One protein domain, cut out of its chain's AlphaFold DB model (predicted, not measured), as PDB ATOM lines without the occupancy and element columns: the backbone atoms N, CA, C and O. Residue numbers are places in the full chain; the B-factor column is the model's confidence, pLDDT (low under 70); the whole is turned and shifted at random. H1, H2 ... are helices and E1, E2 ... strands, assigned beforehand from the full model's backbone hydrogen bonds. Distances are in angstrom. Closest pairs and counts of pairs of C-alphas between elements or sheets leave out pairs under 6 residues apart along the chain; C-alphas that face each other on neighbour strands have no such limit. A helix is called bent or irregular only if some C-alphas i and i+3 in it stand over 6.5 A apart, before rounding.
ATOM      1  N   PRO A  14     -16.086  -4.037 -16.718       94.44
ATOM      2  CA  PRO A  14     -14.968  -3.248 -17.190       94.44
ATOM      3  C   PRO A  14     -13.672  -3.834 -16.625       94.44
ATOM      4  O   PRO A  14     -13.577  -4.168 -15.444       94.44
ATOM      5  N   GLY A  15     -12.667  -3.967 -17.485       95.38
ATOM      6  CA  GLY A  15     -11.392  -4.566 -17.120       95.38
ATOM      7  C   GLY A  15     -10.632  -5.127 -18.322       95.38
ATOM      8  O   GLY A  15     -11.106  -5.033 -19.459       95.38
ATOM      9  N   PRO A  16      -9.466  -5.751 -18.078       96.75
ATOM     10  CA  PRO A  16      -8.557  -6.209 -19.128       96.75
ATOM     11  C   PRO A  16      -9.199  -7.207 -20.098       96.75
ATOM     12  O   PRO A  16      -9.007  -7.089 -21.304       96.75
ATOM     13  N   ALA A  17     -10.023  -8.144 -19.615       96.69
ATOM     14  CA  ALA A  17     -10.710  -9.104 -20.485       96.69
ATOM     15  C   ALA A  17     -11.632  -8.410 -21.503       96.69
ATOM     16  O   ALA A  17     -11.522  -8.629 -22.711       96.69
ATOM     17  N   ARG A  18     -12.484  -7.494 -21.025       96.38
ATOM     18  CA  ARG A  18     -13.382  -6.702 -21.873       96.38
ATOM     19  C   ARG A  18     -12.612  -5.775 -22.816       96.38
ATOM     20  O   ARG A  18     -13.006  -5.613 -23.968       96.38
ATOM     21  N   GLU A  19     -11.482  -5.222 -22.382       97.12
ATOM     22  CA  GLU A  19     -10.592  -4.441 -23.248       97.12
ATOM     23  C   GLU A  19      -9.974  -5.289 -24.366       97.12
ATOM     24  O   GLU A  19      -9.960  -4.856 -25.519       97.12
ATOM     25  N   HIS A  20      -9.503  -6.500 -24.060       97.44
ATOM     26  CA  HIS A  20      -8.992  -7.437 -25.058       97.44
ATOM     27  C   HIS A  20     -10.070  -7.822 -26.073       97.44
ATOM     28  O   HIS A  20      -9.801  -7.781 -27.275       97.44
ATOM     29  N   LEU A  21     -11.295  -8.107 -25.618       96.38
ATOM     30  CA  LEU A  21     -12.444  -8.388 -26.485       96.38
ATOM     31  C   LEU A  21     -12.755  -7.206 -27.398       96.38
ATOM     32  O   LEU A  21     -12.813  -7.361 -28.617       96.38
ATOM     33  N   ARG A  22     -12.864  -6.000 -26.836       96.19
ATOM     34  CA  ARG A  22     -13.099  -4.772 -27.601       96.19
ATOM     35  C   ARG A  22     -12.014  -4.540 -28.657       96.19
ATOM     36  O   ARG A  22     -12.330  -4.214 -29.799       96.19
ATOM     37  N   ASN A  23     -10.745  -4.742 -28.303       95.06
ATOM     38  CA  ASN A  23      -9.620  -4.582 -29.226       95.06
ATOM     39  C   ASN A  23      -9.632  -5.639 -30.340       95.06
ATOM     40  O   ASN A  23      -9.355  -5.316 -31.499       95.06
ATOM     41  N   ALA A  24      -9.973  -6.888 -30.011       93.50
ATOM     42  CA  ALA A  24     -10.133  -7.953 -30.992       93.50
ATOM     43  C   ALA A  24     -11.267  -7.619 -31.970       93.50
ATOM     44  O   ALA A  24     -11.039  -7.623 -33.174       93.50
ATOM     45  N   LEU A  25     -12.442  -7.227 -31.469       92.25
ATOM     46  CA  LEU A  25     -13.591  -6.819 -32.284       92.25
ATOM     47  C   LEU A  25     -13.267  -5.635 -33.201       92.25
ATOM     48  O   LEU A  25     -13.548  -5.688 -34.397       92.25
ATOM     49  N   ALA A  26     -12.614  -4.600 -32.669       90.25
ATOM     50  CA  ALA A  26     -12.201  -3.434 -33.446       90.25
ATOM     51  C   ALA A  26     -11.220  -3.804 -34.571       90.25
ATOM     52  O   ALA A  26     -11.323  -3.286 -35.680       90.25
ATOM     53  N   SER A  27     -10.303  -4.744 -34.314       86.31
ATOM     54  CA  SER A  27      -9.345  -5.230 -35.318       86.31
ATOM     55  C   SER A  27     -10.014  -5.983 -36.472       86.31
ATOM     56  O   SER A  27      -9.438  -6.090 -37.552       86.31
ATOM     57  N   LEU A  28     -11.230  -6.488 -36.258       84.12
ATOM     58  CA  LEU A  28     -12.050  -7.156 -37.273       84.12
ATOM     59  C   LEU A  28     -12.948  -6.203 -38.045       84.12
ATOM     60  O   LEU A  28     -13.669  -6.631 -38.939       84.12
ATOM     61  N   GLY A  29     -12.931  -4.927 -37.672       84.38
ATOM     62  CA  GLY A  29     -13.886  -3.945 -38.144       84.38
ATOM     63  C   GLY A  29     -15.244  -4.042 -37.459       84.38
ATOM     64  O   GLY A  29     -16.026  -3.129 -37.674       84.38
ATOM     65  N   GLY A  30     -15.510  -5.050 -36.613       84.38
ATOM     66  CA  GLY A  30     -16.812  -5.335 -35.997       84.38
ATOM     67  C   GLY A  30     -17.473  -4.114 -35.351       84.38
ATOM     68  O   GLY A  30     -16.825  -3.336 -34.651       84.38
ATOM     69  N   GLN A  31     -18.781  -3.943 -35.567       91.50
ATOM     70  CA  GLN A  31     -19.529  -2.817 -35.010       91.50
ATOM     71  C   GLN A  31     -20.095  -3.182 -33.636       91.50
ATOM     72  O   GLN A  31     -21.135  -3.837 -33.537       91.50
ATOM     73  N   ILE A  32     -19.440  -2.716 -32.571       95.00
ATOM     74  CA  ILE A  32     -19.983  -2.825 -31.211       95.00
ATOM     75  C   ILE A  32     -21.189  -1.887 -31.104       95.00
ATOM     76  O   ILE A  32     -21.050  -0.674 -31.245       95.00
ATOM     77  N   THR A  33     -22.382  -2.453 -30.916       96.12
ATOM     78  CA  THR A  33     -23.636  -1.680 -30.891       96.12
ATOM     79  C   THR A  33     -24.032  -1.285 -29.470       96.12
ATOM     80  O   THR A  33     -24.594  -0.211 -29.265       96.12
ATOM     81  N   ILE A  34     -23.706  -2.127 -28.489       96.38
ATOM     82  CA  ILE A  34     -23.906  -1.869 -27.063       96.38
ATOM     83  C   ILE A  34     -22.860  -2.635 -26.248       96.38
ATOM     84  O   ILE A  34     -22.425  -3.718 -26.650       96.38
ATOM     85  N   GLU A  35     -22.435  -2.049 -25.131       96.81
ATOM     86  CA  GLU A  35     -21.386  -2.581 -24.262       96.81
ATOM     87  C   GLU A  35     -21.715  -2.275 -22.793       96.81
ATOM     88  O   GLU A  35     -22.016  -1.125 -22.472       96.81
ATOM     89  N   GLY A  36     -21.647  -3.265 -21.896       95.19
ATOM     90  CA  GLY A  36     -21.959  -3.057 -20.476       95.19
ATOM     91  C   GLY A  36     -22.012  -4.337 -19.646       95.19
ATOM     92  O   GLY A  36     -21.790  -5.432 -20.160       95.19
ATOM     93  N   GLU A  37     -22.279  -4.195 -18.349       93.75
ATOM     94  CA  GLU A  37     -22.465  -5.340 -17.455       93.75
ATOM     95  C   GLU A  37     -23.898  -5.894 -17.544       93.75
ATOM     96  O   GLU A  37     -24.835  -5.105 -17.683       93.75
ATOM     97  N   PRO A  38     -24.099  -7.218 -17.405       90.88
ATOM     98  CA  PRO A  38     -25.426  -7.830 -17.337       90.88
ATOM     99  C   PRO A  38     -26.331  -7.253 -16.239       90.88
ATOM    100  O   PRO A  38     -27.532  -7.172 -16.439       90.88
ATOM    101  N   GLY A  39     -25.770  -6.814 -15.107       89.94
ATOM    102  CA  GLY A  39     -26.534  -6.185 -14.023       89.94
ATOM    103  C   GLY A  39     -26.895  -4.712 -14.257       89.94
ATOM    104  O   GLY A  39     -27.719  -4.160 -13.530       89.94
ATOM    105  N   GLU A  40     -26.287  -4.056 -15.248       91.81
ATOM    106  CA  GLU A  40     -26.561  -2.654 -15.604       91.81
ATOM    107  C   GLU A  40     -27.410  -2.531 -16.877       91.81
ATOM    108  O   GLU A  40     -28.164  -1.567 -17.042       91.81
ATOM    109  N   LEU A  41     -27.272  -3.494 -17.790       94.00
ATOM    110  CA  LEU A  41     -28.011  -3.564 -19.042       94.00
ATOM    111  C   LEU A  41     -29.241  -4.455 -18.901       94.00
ATOM    112  O   LEU A  41     -29.205  -5.483 -18.244       94.00
ATOM    113  N   ALA A  42     -30.317  -4.099 -19.596       94.25
ATOM    114  CA  ALA A  42     -31.467  -4.990 -19.727       94.25
ATOM    115  C   ALA A  42     -31.383  -5.796 -21.040       94.25
ATOM    116  O   ALA A  42     -31.061  -5.204 -22.081       94.25
ATOM    117  N   PRO A  43     -31.790  -7.082 -21.065       95.44
ATOM    118  CA  PRO A  43     -31.840  -7.885 -22.292       95.44
ATOM    119  C   PRO A  43     -32.611  -7.193 -23.428       95.44
ATOM    120  O   PRO A  43     -32.164  -7.150 -24.574       95.44
ATOM    121  N   ALA A  44     -33.726  -6.529 -23.101       94.81
ATOM    122  CA  ALA A  44     -34.528  -5.776 -24.066       94.81
ATOM    123  C   ALA A  44     -33.774  -4.592 -24.711       94.81
ATOM    124  O   ALA A  44     -33.993  -4.290 -25.886       94.81
ATOM    125  N   GLN A  45     -32.873  -3.925 -23.977       95.62
ATOM    126  CA  GLN A  45     -32.041  -2.848 -24.530       95.62
ATOM    127  C   GLN A  45     -31.037  -3.400 -25.543       95.62
ATOM    128  O   GLN A  45     -30.826  -2.795 -26.594       95.62
ATOM    129  N   VAL A  46     -30.457  -4.567 -25.254       95.38
ATOM    130  CA  VAL A  46     -29.534  -5.243 -26.167       95.38
ATOM    131  C   VAL A  46     -30.271  -5.724 -27.413       95.38
ATOM    132  O   VAL A  46     -29.833  -5.424 -28.523       95.38
ATOM    133  N   ALA A  47     -31.435  -6.355 -27.255       94.44
ATOM    134  CA  ALA A  47     -32.276  -6.788 -28.370       94.44
ATOM    135  C   ALA A  47     -32.667  -5.627 -29.302       94.44
ATOM    136  O   ALA A  47     -32.573  -5.749 -30.525       94.44
ATOM    137  N   ALA A  48     -33.024  -4.465 -28.741       95.31
ATOM    138  CA  ALA A  48     -33.392  -3.273 -29.509       95.31
ATOM    139  C   ALA A  48     -32.260  -2.751 -30.414       95.31
ATOM    140  O   ALA A  48     -32.520  -2.062 -31.402       95.31
ATOM    141  N   THR A  49     -31.005  -3.088 -30.110       94.56
ATOM    142  CA  THR A  49     -29.854  -2.705 -30.938       94.56
ATOM    143  C   THR A  49     -29.705  -3.577 -32.191       94.56
ATOM    144  O   THR A  49     -28.980  -3.206 -33.120       94.56
ATOM    145  N   GLY A  50     -30.420  -4.706 -32.259       92.06
ATOM    146  CA  GLY A  50     -30.372  -5.687 -33.342       92.06
ATOM    147  C   GLY A  50     -28.960  -6.222 -33.613       92.06
ATOM    148  O   GLY A  50     -28.461  -6.004 -34.728       92.06
ATOM    149  N   PRO A  51     -28.282  -6.824 -32.617       94.19
ATOM    150  CA  PRO A  51     -26.998  -7.478 -32.816       94.19
ATOM    151  C   PRO A  51     -27.192  -8.813 -33.547       94.19
ATOM    152  O   PRO A  51     -28.203  -9.486 -33.379       94.19
ATOM    153  N   SER A  52     -26.207  -9.203 -34.352       92.31
ATOM    154  CA  SER A  52     -26.124 -10.550 -34.935       92.31
ATOM    155  C   SER A  52     -25.336 -11.511 -34.040       92.31
ATOM    156  O   SER A  52     -25.487 -12.725 -34.146       92.31
ATOM    157  N   ALA A  61     -18.855 -13.711 -10.720       87.19
ATOM    158  CA  ALA A  61     -19.759 -12.796 -10.024       87.19
ATOM    159  C   ALA A  61     -21.019 -12.420 -10.826       87.19
ATOM    160  O   ALA A  61     -21.911 -11.783 -10.264       87.19
ATOM    161  N   MET A  62     -21.087 -12.749 -12.120       87.88
ATOM    162  CA  MET A  62     -22.225 -12.404 -12.982       87.88
ATOM    163  C   MET A  62     -23.036 -13.597 -13.473       87.88
ATOM    164  O   MET A  62     -24.033 -13.371 -14.147       87.88
ATOM    165  N   GLU A  63     -22.646 -14.831 -13.140       88.25
ATOM    166  CA  GLU A  63     -23.366 -16.039 -13.569       88.25
ATOM    167  C   GLU A  63     -24.847 -15.984 -13.172       88.25
ATOM    168  O   GLU A  63     -25.701 -16.104 -14.041       88.25
ATOM    169  N   ASP A  64     -25.149 -15.643 -11.913       90.25
ATOM    170  CA  ASP A  64     -26.532 -15.510 -11.421       90.25
ATOM    171  C   ASP A  64     -27.345 -14.423 -12.156       90.25
ATOM    172  O   ASP A  64     -28.570 -14.456 -12.180       90.25
ATOM    173  N   GLN A  65     -26.678 -13.418 -12.736       90.88
ATOM    174  CA  GLN A  65     -27.351 -12.338 -13.469       90.88
ATOM    175  C   GLN A  65     -27.717 -12.764 -14.894       90.88
ATOM    176  O   GLN A  65     -28.560 -12.117 -15.510       90.88
ATOM    177  N   LEU A  66     -27.074 -13.807 -15.435       93.25
ATOM    178  CA  LEU A  66     -27.296 -14.273 -16.803       93.25
ATOM    179  C   LEU A  66     -28.579 -15.093 -16.958       93.25
ATOM    180  O   LEU A  66     -29.075 -15.170 -18.077       93.25
ATOM    181  N   ASP A  67     -29.170 -15.597 -15.872       93.00
ATOM    182  CA  ASP A  67     -30.465 -16.294 -15.906       93.00
ATOM    183  C   ASP A  67     -31.568 -15.430 -16.552       93.00
ATOM    184  O   ASP A  67     -32.425 -15.915 -17.288       93.00
ATOM    185  N   GLU A  68     -31.534 -14.107 -16.343       93.12
ATOM    186  CA  GLU A  68     -32.489 -13.167 -16.953       93.12
ATOM    187  C   GLU A  68     -32.279 -12.983 -18.469       93.12
ATOM    188  O   GLU A  68     -33.114 -12.384 -19.153       93.12
ATOM    189  N   TRP A  69     -31.162 -13.474 -19.009       95.69
ATOM    190  CA  TRP A  69     -30.761 -13.315 -20.405       95.69
ATOM    191  C   TRP A  69     -31.076 -14.538 -21.270       95.69
ATOM    192  O   TRP A  69     -30.989 -14.428 -22.495       95.69
ATOM    193  N   ASP A  70     -31.487 -15.660 -20.670       94.06
ATOM    194  CA  ASP A  70     -31.731 -16.932 -21.361       94.06
ATOM    195  C   ASP A  70     -32.704 -16.789 -22.542       94.06
ATOM    196  O   ASP A  70     -32.391 -17.207 -23.656       94.06
ATOM    197  N   GLU A  71     -33.838 -16.099 -22.359       95.44
ATOM    198  CA  GLU A  71     -34.807 -15.874 -23.449       95.44
ATOM    199  C   GLU A  71     -34.190 -15.133 -24.648       95.44
ATOM    200  O   GLU A  71     -34.529 -15.405 -25.803       95.44
ATOM    201  N   LEU A  72     -33.281 -14.185 -24.394       94.62
ATOM    202  CA  LEU A  72     -32.587 -13.479 -25.468       94.62
ATOM    203  C   LEU A  72     -31.572 -14.401 -26.150       94.62
ATOM    204  O   LEU A  72     -31.491 -14.402 -27.377       94.62
ATOM    205  N   PHE A  73     -30.806 -15.167 -25.377       94.88
ATOM    206  CA  PHE A  73     -29.781 -16.067 -25.906       94.88
ATOM    207  C   PHE A  73     -30.361 -17.213 -26.741       94.88
ATOM    208  O   PHE A  73     -29.734 -17.610 -27.723       94.88
ATOM    209  N   ASP A  74     -31.582 -17.654 -26.438       94.50
ATOM    210  CA  ASP A  74     -32.313 -18.675 -27.195       94.50
ATOM    211  C   ASP A  74     -32.971 -18.147 -28.487       94.50
ATOM    212  O   ASP A  74     -33.598 -18.901 -29.238       94.50
ATOM    213  N   THR A  75     -32.838 -16.852 -28.789       93.25
ATOM    214  CA  THR A  75     -33.424 -16.255 -29.996       93.25
ATOM    215  C   THR A  75     -32.784 -16.819 -31.269       93.25
ATOM    216  O   THR A  75     -31.572 -16.732 -31.481       93.25
ATOM    217  N   GLU A  76     -33.611 -17.328 -32.188       90.00
ATOM    218  CA  GLU A  76     -33.131 -17.849 -33.470       90.00
ATOM    219  C   GLU A  76     -32.350 -16.795 -34.274       90.00
ATOM    220  O   GLU A  76     -32.795 -15.664 -34.481       90.00
ATOM    221  N   GLY A  77     -31.179 -17.190 -34.777       86.44
ATOM    222  CA  GLY A  77     -30.313 -16.322 -35.577       86.44
ATOM    223  C   GLY A  77     -29.404 -15.396 -34.764       86.44
ATOM    224  O   GLY A  77     -28.571 -14.718 -35.368       86.44
ATOM    225  N   LEU A  78     -29.505 -15.394 -33.430       91.56
ATOM    226  CA  LEU A  78     -28.538 -14.744 -32.550       91.56
ATOM    227  C   LEU A  78     -27.404 -15.721 -32.212       91.56
ATOM    228  O   LEU A  78     -27.636 -16.793 -31.666       91.56
ATOM    229  N   ASN A  79     -26.161 -15.363 -32.535       92.88
ATOM    230  CA  ASN A  79     -25.001 -16.163 -32.138       92.88
ATOM    231  C   ASN A  79     -24.457 -15.663 -30.794       92.88
ATOM    232  O   ASN A  79     -24.062 -14.502 -30.695       92.88
ATOM    233  N   VAL A  80     -24.396 -16.523 -29.781       94.88
ATOM    234  CA  VAL A  80     -23.870 -16.172 -28.455       94.88
ATOM    235  C   VAL A  80     -22.523 -16.855 -28.234       94.88
ATOM    236  O   VAL A  80     -22.384 -18.066 -28.394       94.88
ATOM    237  N   ILE A  81     -21.506 -16.071 -27.875       95.12
ATOM    238  CA  ILE A  81     -20.143 -16.543 -27.618       95.12
ATOM    239  C   ILE A  81     -19.760 -16.183 -26.188       95.12
ATOM    240  O   ILE A  81     -19.681 -15.006 -25.849       95.12
ATOM    241  N   TYR A  82     -19.439 -17.193 -25.386       95.81
ATOM    242  CA  TYR A  82     -18.907 -17.016 -24.038       95.81
ATOM    243  C   TYR A  82     -17.377 -17.085 -24.057       95.81
ATOM    244  O   TYR A  82     -16.790 -17.968 -24.691       95.81
ATOM    245  N   ASP A  83     -16.737 -16.149 -23.367       96.12
ATOM    246  CA  ASP A  83     -15.290 -16.063 -23.188       96.12
ATOM    247  C   ASP A  83     -14.973 -15.844 -21.708       96.12
ATOM    248  O   ASP A  83     -15.588 -15.005 -21.060       96.12
ATOM    249  N   GLU A  84     -14.027 -16.604 -21.160       96.62
ATOM    250  CA  GLU A  84     -13.763 -16.596 -19.722       96.62
ATOM    251  C   GLU A  84     -12.859 -15.426 -19.320       96.62
ATOM    252  O   GLU A  84     -11.663 -15.405 -19.639       96.62
ATOM    253  N   GLY A  93       1.027 -10.804 -25.564       95.56
ATOM    254  CA  GLY A  93       1.906 -11.069 -26.701       95.56
ATOM    255  C   GLY A  93       1.307 -11.983 -27.776       95.56
ATOM    256  O   GLY A  93       0.324 -11.654 -28.445       95.56
ATOM    257  N   TRP A  94       1.956 -13.130 -27.979       93.75
ATOM    258  CA  TRP A  94       1.568 -14.097 -29.003       93.75
ATOM    259  C   TRP A  94       0.269 -14.840 -28.661       93.75
ATOM    260  O   TRP A  94      -0.492 -15.172 -29.574       93.75
ATOM    261  N   ASP A  95      -0.007 -15.080 -27.377       96.19
ATOM    262  CA  ASP A  95      -1.230 -15.746 -26.924       96.19
ATOM    263  C   ASP A  95      -2.456 -14.875 -27.164       96.19
ATOM    264  O   ASP A  95      -3.404 -15.327 -27.808       96.19
ATOM    265  N   LEU A  96      -2.385 -13.597 -26.788       95.94
ATOM    266  CA  LEU A  96      -3.442 -12.629 -27.071       95.94
ATOM    267  C   LEU A  96      -3.710 -12.503 -28.580       95.94
ATOM    268  O   LEU A  96      -4.858 -12.536 -29.022       95.94
ATOM    269  N   ALA A  97      -2.658 -12.413 -29.400       93.19
ATOM    270  CA  ALA A  97      -2.803 -12.290 -30.851       93.19
ATOM    271  C   ALA A  97      -3.427 -13.539 -31.500       93.19
ATOM    272  O   ALA A  97      -4.212 -13.424 -32.449       93.19
ATOM    273  N   ARG A  98      -3.079 -14.737 -31.010       93.50
ATOM    274  CA  ARG A  98      -3.670 -15.998 -31.479       93.50
ATOM    275  C   ARG A  98      -5.130 -16.101 -31.063       93.50
ATOM    276  O   ARG A  98      -5.966 -16.416 -31.907       93.50
ATOM    277  N   TRP A  99      -5.426 -15.815 -29.798       95.62
ATOM    278  CA  TRP A  99      -6.785 -15.807 -29.269       95.62
ATOM    279  C   TRP A  99      -7.678 -14.845 -30.060       95.62
ATOM    280  O   TRP A  99      -8.726 -15.264 -30.541       95.62
ATOM    281  N   ALA A 100      -7.223 -13.614 -30.320       93.62
ATOM    282  CA  ALA A 100      -8.007 -12.609 -31.042       93.62
ATOM    283  C   ALA A 100      -8.383 -13.070 -32.460       93.62
ATOM    284  O   ALA A 100      -9.524 -12.917 -32.893       93.62
ATOM    285  N   ARG A 101      -7.443 -13.698 -33.180       89.31
ATOM    286  CA  ARG A 101      -7.702 -14.291 -34.505       89.31
ATOM    287  C   ARG A 101      -8.668 -15.470 -34.450       89.31
ATOM    288  O   ARG A 101      -9.447 -15.671 -35.377       89.31
ATOM    289  N   HIS A 102      -8.602 -16.273 -33.397       90.31
ATOM    290  CA  HIS A 102      -9.504 -17.405 -33.246       90.31
ATOM    291  C   HIS A 102     -10.923 -16.945 -32.883       90.31
ATOM    292  O   HIS A 102     -11.891 -17.414 -33.481       90.31
ATOM    293  N   LEU A 103     -11.051 -15.972 -31.978       92.88
ATOM    294  CA  LEU A 103     -12.318 -15.315 -31.663       92.88
ATOM    295  C   LEU A 103     -12.951 -14.709 -32.919       92.88
ATOM    296  O   LEU A 103     -14.141 -14.887 -33.166       92.88
ATOM    297  N   ALA A 104     -12.144 -14.062 -33.757       88.44
ATOM    298  CA  ALA A 104     -12.600 -13.508 -35.018       88.44
ATOM    299  C   ALA A 104     -13.293 -14.513 -35.930       88.44
ATOM    300  O   ALA A 104     -14.367 -14.241 -36.461       88.44
ATOM    301  N   ALA A 105     -12.686 -15.683 -36.096       86.00
ATOM    302  CA  ALA A 105     -13.252 -16.741 -36.913       86.00
ATOM    303  C   ALA A 105     -14.581 -17.257 -36.356       86.00
ATOM    304  O   ALA A 105     -15.507 -17.497 -37.133       86.00
ATOM    305  N   LYS A 106     -14.707 -17.350 -35.022       88.88
ATOM    306  CA  LYS A 106     -15.976 -17.698 -34.363       88.88
ATOM    307  C   LYS A 106     -17.067 -16.665 -34.648       88.88
ATOM    308  O   LYS A 106     -18.192 -17.043 -34.953       88.88
ATOM    309  N   ILE A 107     -16.735 -15.375 -34.584       89.69
ATOM    310  CA  ILE A 107     -17.690 -14.276 -34.805       89.69
ATOM    311  C   ILE A 107     -18.127 -14.193 -36.268       89.69
ATOM    312  O   ILE A 107     -19.305 -13.994 -36.548       89.69
ATOM    313  N   LEU A 108     -17.189 -14.353 -37.202       82.56
ATOM    314  CA  LEU A 108     -17.467 -14.284 -38.638       82.56
ATOM    315  C   LEU A 108     -18.125 -15.561 -39.186       82.56
ATOM    316  O   LEU A 108     -18.547 -15.573 -40.339       82.56
ATOM    317  N   GLY A 109     -18.196 -16.644 -38.403       73.00
ATOM    318  CA  GLY A 109     -18.724 -17.930 -38.868       73.00
ATOM    319  C   GLY A 109     -17.885 -18.556 -39.992       73.00
ATOM    320  O   GLY A 109     -18.405 -19.308 -40.817       73.00
TER     321      GLY A 109
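What this domain is: This is residues 14 to 52, 61 to 84 and 93 to 109 of the 185 residues of an uncharacterized protein of Lysobacter sp. Alg18-2.2 (UniProt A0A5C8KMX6). The model is an open two-layer frame with a pair of helices at each end of its long axis: H1 crosses H4 at one end, and H2 packs on H3 at the other. One layer holds H1, strand E1 and H2, the other H4, strand E2 and H3; the two single strands span the middle in separate layers, with a gap between them and no sheet. The printed part has 80 residues with four named helices and two named strands, in the order H1, E1, H2, H3, E2, H4; its class is mixed, helices and strands. It is compact, with a radius of gyration of the C-alphas of 13.3 A, and spans 36 by 28 by 17 A.

How they stand to each other: Begin with the longest helix, H4, residues 93 to 108. It touches H1, residues 16 to 27, which meets it with residues 20 to 25 alone; look at Ala 24 and Ala 100, whose C-alphas are the closest at 5.1 A. The two run the same way at a steep tilt of 61 degrees. From H1 look to E1, residues 31 to 36: the closest C-alphas, of Leu 25 and Ile 32, are 7.6 A apart. Beyond E1 find H2, residues 43 to 48, where the C-alphas of Ile 34 and Val 46 come closest, at 6.6 A. H2 touches H3, residues 63 to 73, with Pro 43 and Trp 69 closest at 5.8 A between C-alphas; they run the same way at a tilt of 36 degrees, only just steep. E2, residues 79 to 84, has its closest C-alpha pair with H3 at Phe 73 and Val 80, 6.4 A, and with H4 at Ile 81 and Ile 107, 7.9 A. E1 and E2 are apart, and each pairs with no named strand. H1 and E2 are only just apart, their closest C-alphas 8.1 A from each other. In H1, H2 and H4 every O i to N i+4 pair is within hydrogen-bond range; in H3 1 of 7 is, beside 4 of 8 O i to N i+3 pairs.

Where its parts are: Find C-alpha 16 at (-8.557, -6.209, -19.128); from there H1 runs 16.2 A to Ser 27. E1 covers 14.7 A from Gln 31 to Gly 36, and E2 16.8 A from Asn 79, whose C-alpha is at (-25.001, -16.163, -32.138), to Glu 84. H2 is 8.7 A long from Pro 43 to Ala 48. H3 is 13.9 A long from Glu 63 to Phe 73 and irregular: C-alphas 68 and 71 are 7.4 A apart. H4 runs 23.0 A from Gly 93 to C-alpha 108 at (-17.467, -14.284, -38.638).

The domain as a whole: The two C-alphas farthest apart, of Ala 44 and Trp 94, are 37.4 A from each other. Residues 53 to 60 are not printed, and C-alphas 52 and 61 stand 25.8 A apart across that cut; residues 85 to 92 are not printed either, with 18.0 A between C-alphas 84 and 93. Of the links printed whole, H1 to E1 and H3 to E2 are tight and E1 to H2 is short. The mean pLDDT of the printed part is 92.6, and no printed residue is under 70.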